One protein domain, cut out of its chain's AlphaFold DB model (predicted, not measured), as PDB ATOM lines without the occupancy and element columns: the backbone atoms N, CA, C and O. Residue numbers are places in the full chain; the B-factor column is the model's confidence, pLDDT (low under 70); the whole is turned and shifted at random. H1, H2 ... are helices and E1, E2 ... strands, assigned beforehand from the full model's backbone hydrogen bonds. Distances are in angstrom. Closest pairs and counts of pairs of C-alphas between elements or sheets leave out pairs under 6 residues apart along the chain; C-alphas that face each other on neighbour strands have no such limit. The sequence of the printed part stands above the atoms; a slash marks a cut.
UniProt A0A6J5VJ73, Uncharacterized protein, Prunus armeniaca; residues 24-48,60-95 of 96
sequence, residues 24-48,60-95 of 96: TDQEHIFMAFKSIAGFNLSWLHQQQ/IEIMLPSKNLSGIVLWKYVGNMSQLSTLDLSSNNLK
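Overview. This is residues 24 to 48 and 60 to 95 of the 96 residues of an uncharacterized protein of Prunus armeniaca (UniProt A0A6J5VJ73). What shape does the backbone make? It is wound in stacked turns, a short solenoid: a first turn with H1 and H2, a second with E1, E2 and H3, and a third, left open where the printed part ends, with E3 and E4. E1 and E3 lie side by side in one wall of the coil, E2 and E4 side by side in another, and H3 packs on H1 where the first two turns meet. What is it built of, and how large is it? The printed part has 61 residues, with three named helices and four named strands in the order H1, H2, E1, E2, H3, E3, E4; the class is mixed, helices and strands, though the named elements hold 30 residues, under half of the printed part. It has two parallel sheets of two strands each, E1 with E3 and E2 with E4, and the whole is compact, with a radius of gyration of the C-alphas of 10.6 A and spans of 25 by 23 by 18 A.

Arrangement. What stands near the first helix? H1, residues 24 to 33, touches H3, residues 75 to 78, with 9 pairs of C-alphas within 8 A; the closest C-alphas are those of His 28 and Tyr 77, 5.0 A apart. H1 is close to H2, residues 42 to 45, but not clearly touching it: their closest C-alphas, those of Gln 26 and Leu 44, are 7.9 A apart. How do the strands pair? E1, residues 61 to 63, and E3, residues 86 to 88, are parallel neighbours at 12 degrees, with N 62 and O 86 within hydrogen-bond range at 2.8 A and N 88 and O 62 at 2.9 A. E2, residues 70 to 72, and E4, residues 93 to 95, are parallel neighbours at 8 degrees, with N 95 and O 71 within hydrogen-bond range at 2.8 A; the C-alphas of Ile 72 and Lys 95, which face each other, are 4.7 A apart. Which parts stay apart? Among them are H2 and H3, E1 and E2, and E3 and E4. What do the helix backbones show? In H1 every O i to N i+4 pair is within hydrogen-bond range, while H2 and H3, with four residues each, are too short for such a pair.

Along the chain. Where does the first turn run? H1 begins at C-alpha 24, at (198.068, 220.822, 218.174), and ends at residue 33, 14.4 A from first to last C-alpha. H2, residues 42 to 45, spans 5.3 A. Where does the second turn run? E1 begins at C-alpha 61, at (209.798, 216.982, 225.926), and spans 6.5 A to residue 63. E2, residues 70 to 72, spans 7.3 A, and H3, residues 75 to 78, spans 5.1 A. Where does the third turn run? E3, residues 86 to 88, spans 6.6 A; E4, residues 93 to 95, spans 6.9 A and ends at C-alpha 95, at (211.383, 201.596, 212.724).

Size, cuts and confidence. How far does the printed part reach? The two C-alphas farthest apart are those of Gln 48 and Lys 95, at 27.5 A. Is there a cut, and how long are the links? Residues 49 to 59 are not printed, and C-alphas 48 and 60 are 10.5 A apart across this cut, which lies in the link from H2 to E1. Of the links that are printed whole, E2 to H3 and E3 to E4 are tight, and H1 to H2, E1 to E2 and H3 to E3 are short. Where is the model's confidence low? The mean pLDDT of the printed part is 88.7, and four residues, 45 to 48, are under 70.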
ATOM      1  N   THR A  24     197.448 221.135 219.475       76.94
ATOM      2  CA  THR A  24     198.068 220.822 218.174       76.94
ATOM      3  C   THR A  24     199.150 219.761 218.333       76.94
ATOM      4  O   THR A  24     199.188 218.803 217.575       76.94
ATOM      5  N   ASP A  25     199.965 219.864 219.376       82.56
ATOM      6  CA  ASP A  25     201.076 218.953 219.646       82.56
ATOM      7  C   ASP A  25     200.610 217.538 220.020       82.56
ATOM      8  O   ASP A  25     201.188 216.557 219.558       82.56
ATOM      9  N   GLN A  26     199.527 217.403 220.795       84.00
ATOM     10  CA  GLN A  26     198.963 216.090 221.133       84.00
ATOM     11  C   GLN A  26     198.420 215.377 219.891       84.00
ATOM     12  O   GLN A  26     198.627 214.175 219.750       84.00
ATOM     13  N   GLU A  27     197.772 216.112 218.984       87.31
ATOM     14  CA  GLU A  27     197.283 215.557 217.718       87.31
ATOM     15  C   GLU A  27     198.448 215.103 216.827       87.31
ATOM     16  O   GLU A  27     198.424 214.005 216.274       87.31
ATOM     17  N   HIS A  28     199.517 215.900 216.743       90.06
ATOM     18  CA  HIS A  28     200.719 215.516 216.007       90.06
ATOM     19  C   HIS A  28     201.371 214.254 216.581       90.06
ATOM     20  O   HIS A  28     201.717 213.353 215.815       90.06
ATOM     21  N   ILE A  29     201.490 214.131 217.908       90.38
ATOM     22  CA  ILE A  29     202.023 212.910 218.530       90.38
ATOM     23  C   ILE A  29     201.076 211.733 218.297       90.38
ATOM     24  O   ILE A  29     201.524 210.656 217.911       90.38
ATOM     25  N   PHE A  30     199.767 211.916 218.473       90.00
ATOM     26  CA  PHE A  30     198.800 210.858 218.201       90.00
ATOM     27  C   PHE A  30     198.948 210.335 216.770       90.00
ATOM     28  O   PHE A  30     199.046 209.128 216.562       90.00
ATOM     29  N   MET A  31     199.063 211.232 215.792       92.62
ATOM     30  CA  MET A  31     199.255 210.866 214.392       92.62
ATOM     31  C   MET A  31     200.630 210.241 214.122       92.62
ATOM     32  O   MET A  31     200.712 209.294 213.340       92.62
ATOM     33  N   ALA A  32     201.693 210.703 214.788       93.19
ATOM     34  CA  ALA A  32     203.032 210.118 214.697       93.19
ATOM     35  C   ALA A  32     203.086 208.671 215.219       93.19
ATOM     36  O   ALA A  32     203.749 207.829 214.613       93.19
ATOM     37  N   PHE A  33     202.375 208.385 216.314       93.44
ATOM     38  CA  PHE A  33     202.450 207.116 217.044       93.44
ATOM     39  C   PHE A  33     201.228 206.206 216.837       93.44
ATOM     40  O   PHE A  33     201.169 205.116 217.403       93.44
ATOM     41  N   LYS A  34     200.268 206.599 215.990       91.62
ATOM     42  CA  LYS A  34     198.992 205.892 215.764       91.62
ATOM     43  C   LYS A  34     199.143 204.398 215.460       91.62
ATOM     44  O   LYS A  34     198.288 203.602 215.837       91.62
ATOM     45  N   SER A  35     200.200 204.026 214.740       91.19
ATOM     46  CA  SER A  35     200.465 202.648 214.299       91.19
ATOM     47  C   SER A  35     201.499 201.917 215.158       91.19
ATOM     48  O   SER A  35     201.895 200.804 214.815       91.19
ATOM     49  N   ILE A  36     201.946 202.522 216.259       95.31
ATOM     50  CA  ILE A  36     202.921 201.928 217.170       95.31
ATOM     51  C   ILE A  36     202.187 201.062 218.188       95.31
ATOM     52  O   ILE A  36     201.390 201.535 218.999       95.31
ATOM     53  N   ALA A  37     202.481 199.767 218.160       95.62
ATOM     54  CA  ALA A  37     201.999 198.829 219.152       95.62
ATOM     55  C   ALA A  37     202.551 199.196 220.534       95.62
ATOM     56  O   ALA A  37     203.736 199.497 220.690       95.62
ATOM     57  N   GLY A  38     201.671 199.157 221.533       92.12
ATOM     58  CA  GLY A  38     201.998 199.478 222.919       92.12
ATOM     59  C   GLY A  38     201.896 200.961 223.270       92.12
ATOM     60  O   GLY A  38     201.892 201.267 224.454       92.12
ATOM     61  N   PHE A  39     201.761 201.876 222.303       92.75
ATOM     62  CA  PHE A  39     201.651 203.307 222.595       92.75
ATOM     63  C   PHE A  39     200.349 203.661 223.331       92.75
ATOM     64  O   PHE A  39     199.272 203.171 222.984       92.75
ATOM     65  N   ASN A  40     200.438 204.551 224.324       90.19
ATOM     66  CA  ASN A  40     199.282 205.094 225.030       90.19
ATOM     67  C   ASN A  40     199.397 206.616 225.199       90.19
ATOM     68  O   ASN A  40     200.370 207.124 225.755       90.19
ATOM     69  N   LEU A  41     198.358 207.338 224.772       84.69
ATOM     70  CA  LEU A  41     198.280 208.799 224.851       84.69
ATOM     71  C   LEU A  41     198.292 209.324 226.299       84.69
ATOM     72  O   LEU A  41     198.711 210.453 226.544       84.69
ATOM     73  N   SER A  42     197.861 208.518 227.280       83.81
ATOM     74  CA  SER A  42     197.843 208.913 228.697       83.81
ATOM     75  C   SER A  42     199.229 209.250 229.254       83.81
ATOM     76  O   SER A  42     199.332 210.056 230.176       83.81
ATOM     77  N   TRP A  43     200.295 208.708 228.662       84.50
ATOM     78  CA  TRP A  43     201.672 208.987 229.068       84.50
ATOM     79  C   TRP A  43     202.086 210.443 228.843       84.50
ATOM     80  O   TRP A  43     202.973 210.933 229.531       84.50
ATOM     81  N   LEU A  44     201.415 211.152 227.931       76.62
ATOM     82  CA  LEU A  44     201.676 212.568 227.661       76.62
ATOM     83  C   LEU A  44     200.939 213.498 228.630       76.62
ATOM     84  O   LEU A  44     201.379 214.621 228.856       76.62
ATOM     85  N   HIS A  45     199.823 213.044 229.209       64.38
ATOM     86  CA  HIS A  45     199.055 213.836 230.173       64.38
ATOM     87  C   HIS A  45     199.804 213.998 231.502       64.38
ATOM     88  O   HIS A  45     199.766 215.077 232.081       64.38
ATOM     89  N   GLN A  46     200.563 212.983 231.930       56.41
ATOM     90  CA  GLN A  46     201.379 213.057 233.152       56.41
ATOM     91  C   GLN A  46     202.471 214.135 233.098       56.41
ATOM     92  O   GLN A  46     202.896 214.625 234.140       56.41
ATOM     93  N   GLN A  47     202.914 214.548 231.908       56.31
ATOM     94  CA  GLN A  47     203.887 215.636 231.765       56.31
ATOM     95  C   GLN A  47     203.273 217.036 231.923       56.31
ATOM     96  O   GLN A  47     204.012 218.013 232.011       56.31
ATOM     97  N   GLN A  48     201.943 217.158 231.955       59.50
ATOM     98  CA  GLN A  48     201.237 218.444 231.901       59.50
ATOM     99  C   GLN A  48     200.615 218.869 233.242       59.50
ATOM    100  O   GLN A  48     200.059 219.964 233.329       59.50
ATOM    101  N   ILE A  60     207.384 220.301 225.070       86.44
ATOM    102  CA  ILE A  60     208.824 220.555 224.937       86.44
ATOM    103  C   ILE A  60     209.625 219.254 225.016       86.44
ATOM    104  O   ILE A  60     210.703 219.144 224.435       86.44
ATOM    105  N   GLU A  61     209.096 218.241 225.698       88.94
ATOM    106  CA  GLU A  61     209.798 216.982 225.926       88.94
ATOM    107  C   GLU A  61     208.858 215.791 225.728       88.94
ATOM    108  O   GLU A  61     207.681 215.858 226.075       88.94
ATOM    109  N   ILE A  62     209.372 214.687 225.193       90.50
ATOM    110  CA  ILE A  62     208.696 213.387 225.133       90.50
ATOM    111  C   ILE A  62     209.685 212.344 225.649       90.50
ATOM    112  O   ILE A  62     210.698 212.074 225.004       90.50
ATOM    113  N   MET A  63     209.381 211.743 226.801       92.88
ATOM    114  CA  MET A  63     210.216 210.709 227.418       92.88
ATOM    115  C   MET A  63     209.471 209.378 227.481       92.88
ATOM    116  O   MET A  63     208.683 209.125 228.394       92.88
ATOM    117  N   LEU A  64     209.733 208.497 226.517       93.44
ATOM    118  CA  LEU A  64     209.135 207.162 226.433       93.44
ATOM    119  C   LEU A  64     210.189 206.035 226.366       93.44
ATOM    120  O   LEU A  64     210.039 205.116 225.549       93.44
ATOM    121  N   PRO A  65     211.238 206.042 227.212       94.25
ATOM    122  CA  PRO A  65     212.229 204.976 227.196       94.25
ATOM    123  C   PRO A  65     211.630 203.653 227.693       94.25
ATOM    124  O   PRO A  65     210.828 203.627 228.631       94.25
ATOM    125  N   SER A  66     212.058 202.536 227.099       95.19
ATOM    126  CA  SER A  66     211.729 201.170 227.555       95.19
ATOM    127  C   SER A  66     210.226 200.881 227.705       95.19
ATOM    128  O   SER A  66     209.809 200.123 228.582       95.19
ATOM    129  N   LYS A  67     209.382 201.479 226.856       93.69
ATOM    130  CA  LYS A  67     207.918 201.299 226.879       93.69
ATOM    131  C   LYS A  67     207.438 200.097 226.062       93.69
ATOM    132  O   LYS A  67     206.234 199.920 225.898       93.69
ATOM    133  N   ASN A  68     208.365 199.261 225.586       96.00
ATOM    134  CA  ASN A  68     208.084 198.110 224.727       96.00
ATOM    135  C   ASN A  68     207.302 198.511 223.459       96.00
ATOM    136  O   ASN A  68     206.396 197.805 223.014       96.00
ATOM    137  N   LEU A  69     207.630 199.680 222.902       95.56
ATOM    138  CA  LEU A  69     206.995 200.190 221.694       95.56
ATOM    139  C   LEU A  69     207.540 199.465 220.469       95.56
ATOM    140  O   LEU A  69     208.745 199.234 220.365       95.56
ATOM    141  N   SER A  70     206.655 199.122 219.534       96.69
ATOM    142  CA  SER A  70     207.024 198.438 218.293       96.69
ATOM    143  C   SER A  70     206.211 198.960 217.118       96.69
ATOM    144  O   SER A  70     204.989 199.065 217.209       96.69
ATOM    145  N   GLY A  71     206.862 199.290 216.007       95.31
ATOM    146  CA  GLY A  71     206.182 199.808 214.817       95.31
ATOM    147  C   GLY A  71     206.971 200.900 214.112       95.31
ATOM    148  O   GLY A  71     208.166 201.048 214.345       95.31
ATOM    149  N   ILE A  72     206.293 201.644 213.237       94.88
ATOM    150  CA  ILE A  72     206.880 202.731 212.446       94.88
ATOM    151  C   ILE A  72     206.419 204.072 213.013       94.88
ATOM    152  O   ILE A  72     205.216 204.277 213.199       94.88
ATOM    153  N   VAL A  73     207.366 204.974 213.268       94.00
ATOM    154  CA  VAL A  73     207.071 206.354 213.681       94.00
ATOM    155  C   VAL A  73     206.843 207.204 212.435       94.00
ATOM    156  O   VAL A  73     207.706 207.306 211.569       94.00
ATOM    157  N   LEU A  74     205.698 207.885 212.343       93.56
ATOM    158  CA  LEU A  74     205.448 208.829 211.251       93.56
ATOM    159  C   LEU A  74     206.079 210.195 211.565       93.56
ATOM    160  O   LEU A  74     205.394 211.149 211.939       93.56
ATOM    161  N   TRP A  75     207.395 210.292 211.366       92.12
ATOM    162  CA  TRP A  75     208.233 211.453 211.705       92.12
ATOM    163  C   TRP A  75     207.749 212.799 211.160       92.12
ATOM    164  O   TRP A  75     207.954 213.832 211.795       92.12
ATOM    165  N   LYS A  76     207.038 212.797 210.028       92.31
ATOM    166  CA  LYS A  76     206.442 214.006 209.436       92.31
ATOM    167  C   LYS A  76     205.532 214.779 210.398       92.31
ATOM    168  O   LYS A  76     205.417 215.988 210.264       92.31
ATOM    169  N   TYR A  77     204.884 214.099 211.347       90.81
ATOM    170  CA  TYR A  77     204.036 214.766 212.336       90.81
ATOM    171  C   TYR A  77     204.849 215.302 213.518       90.81
ATOM    172  O   TYR A  77     204.535 216.375 214.018       90.81
ATOM    173  N   VAL A  78     205.932 214.619 213.908       89.31
ATOM    174  CA  VAL A  78     206.870 215.107 214.937       89.31
ATOM    175  C   VAL A  78     207.568 216.387 214.467       89.31
ATOM    176  O   VAL A  78     207.723 217.323 215.243       89.31
ATOM    177  N   GLY A  79     207.906 216.478 213.176       86.00
ATOM    178  CA  GLY A  79     208.536 217.668 212.590       86.00
ATOM    179  C   GLY A  79     207.707 218.957 212.685       86.00
ATOM    180  O   GLY A  79     208.267 220.045 212.595       86.00
ATOM    181  N   ASN A  80     206.394 218.860 212.915       85.38
ATOM    182  CA  ASN A  80     205.525 220.027 213.095       85.38
ATOM    183  C   ASN A  80     205.548 220.585 214.531       85.38
ATOM    184  O   ASN A  80     204.971 221.641 214.786       85.38
ATOM    185  N   MET A  81     206.206 219.901 215.470       87.50
ATOM    186  CA  MET A  81     206.303 220.306 216.871       87.50
ATOM    187  C   MET A  81     207.547 221.169 217.099       87.50
ATOM    188  O   MET A  81     208.556 220.710 217.626       87.50
ATOM    189  N   SER A  82     207.486 222.439 216.700       84.62
ATOM    190  CA  SER A  82     208.652 223.343 216.694       84.62
ATOM    191  C   SER A  82     209.284 223.613 218.064       84.62
ATOM    192  O   SER A  82     210.426 224.061 218.124       84.62
ATOM    193  N   GLN A  83     208.553 223.367 219.155       87.38
ATOM    194  CA  GLN A  83     209.034 223.568 220.525       87.38
ATOM    195  C   GLN A  83     209.545 222.283 221.182       87.38
ATOM    196  O   GLN A  83     210.049 222.345 222.301       87.38
ATOM    197  N   LEU A  84     209.442 221.137 220.499       89.69
ATOM    198  CA  LEU A  84     209.959 219.870 220.995       89.69
ATOM    199  C   LEU A  84     211.493 219.920 221.004       89.69
ATOM    200  O   LEU A  84     212.139 219.898 219.958       89.69
ATOM    201  N   SER A  85     212.066 219.987 222.199       90.12
ATOM    202  CA  SER A  85     213.509 220.014 222.438       90.12
ATOM    203  C   SER A  85     214.068 218.627 222.741       90.12
ATOM    204  O   SER A  85     215.199 218.327 222.363       90.12
ATOM    205  N   THR A  86     213.295 217.782 223.426       91.94
ATOM    206  CA  THR A  86     213.773 216.480 223.910       91.94
ATOM    207  C   THR A  86     212.863 215.365 223.420       91.94
ATOM    208  O   THR A  86     211.658 215.383 223.666       91.94
ATOM    209  N   LEU A  87     213.443 214.359 222.766       92.62
ATOM    210  CA  LEU A  87     212.746 213.144 222.363       92.62
ATOM    211  C   LEU A  87     213.578 211.918 222.744       92.62
ATOM    212  O   LEU A  87     214.581 211.617 222.100       92.62
ATOM    213  N   ASP A  88     213.131 211.196 223.765       94.31
ATOM    214  CA  ASP A  88     213.720 209.927 224.177       94.31
ATOM    215  C   ASP A  88     212.753 208.778 223.883       94.31
ATOM    216  O   ASP A  88     211.731 208.603 224.548       94.31
ATOM    217  N   LEU A  89     213.096 207.984 222.868       94.56
ATOM    218  CA  LEU A  89     212.406 206.745 222.499       94.56
ATOM    219  C   LEU A  89     213.311 205.521 222.679       94.56
ATOM    220  O   LEU A  89     213.069 204.475 222.071       94.56
ATOM    221  N   SER A  90     214.372 205.646 223.477       95.31
ATOM    222  CA  SER A  90     215.389 204.612 223.639       95.31
ATOM    223  C   SER A  90     214.811 203.300 224.177       95.31
ATOM    224  O   SER A  90     213.781 203.257 224.854       95.31
ATOM    225  N   SER A  91     215.491 202.191 223.881       96.00
ATOM    226  CA  SER A  91     215.094 200.854 224.351       96.00
ATOM    227  C   SER A  91     213.678 200.432 223.917       96.00
ATOM    228  O   SER A  91     212.984 199.705 224.627       96.00
ATOM    229  N   ASN A  92     213.249 200.882 222.737       96.19
ATOM    230  CA  ASN A  92     212.056 200.409 222.036       96.19
ATOM    231  C   ASN A  92     212.447 199.764 220.694       96.19
ATOM    232  O   ASN A  92     213.548 199.975 220.191       96.19
ATOM    233  N   ASN A  93     211.536 199.002 220.092       95.75
ATOM    234  CA  ASN A  93     211.728 198.339 218.801       95.75
ATOM    235  C   ASN A  93     211.056 199.132 217.663       95.75
ATOM    236  O   ASN A  93     210.134 198.653 216.997       95.75
ATOM    237  N   LEU A  94     211.476 200.386 217.494       94.94
ATOM    238  CA  LEU A  94     210.902 201.312 216.517       94.94
ATOM    239  C   LEU A  94     211.643 201.256 215.179       94.94
ATOM    240  O   LEU A  94     212.841 200.987 215.121       94.94
ATOM    241  N   LYS A  95     210.905 201.519 214.105       89.19
ATOM    242  CA  LYS A  95     211.383 201.596 212.724       89.19
ATOM    243  C   LYS A  95     211.044 202.965 212.135       89.19
ATOM    244  O   LYS A  95     210.131 203.641 212.618       89.19
TER     245      LYS A  95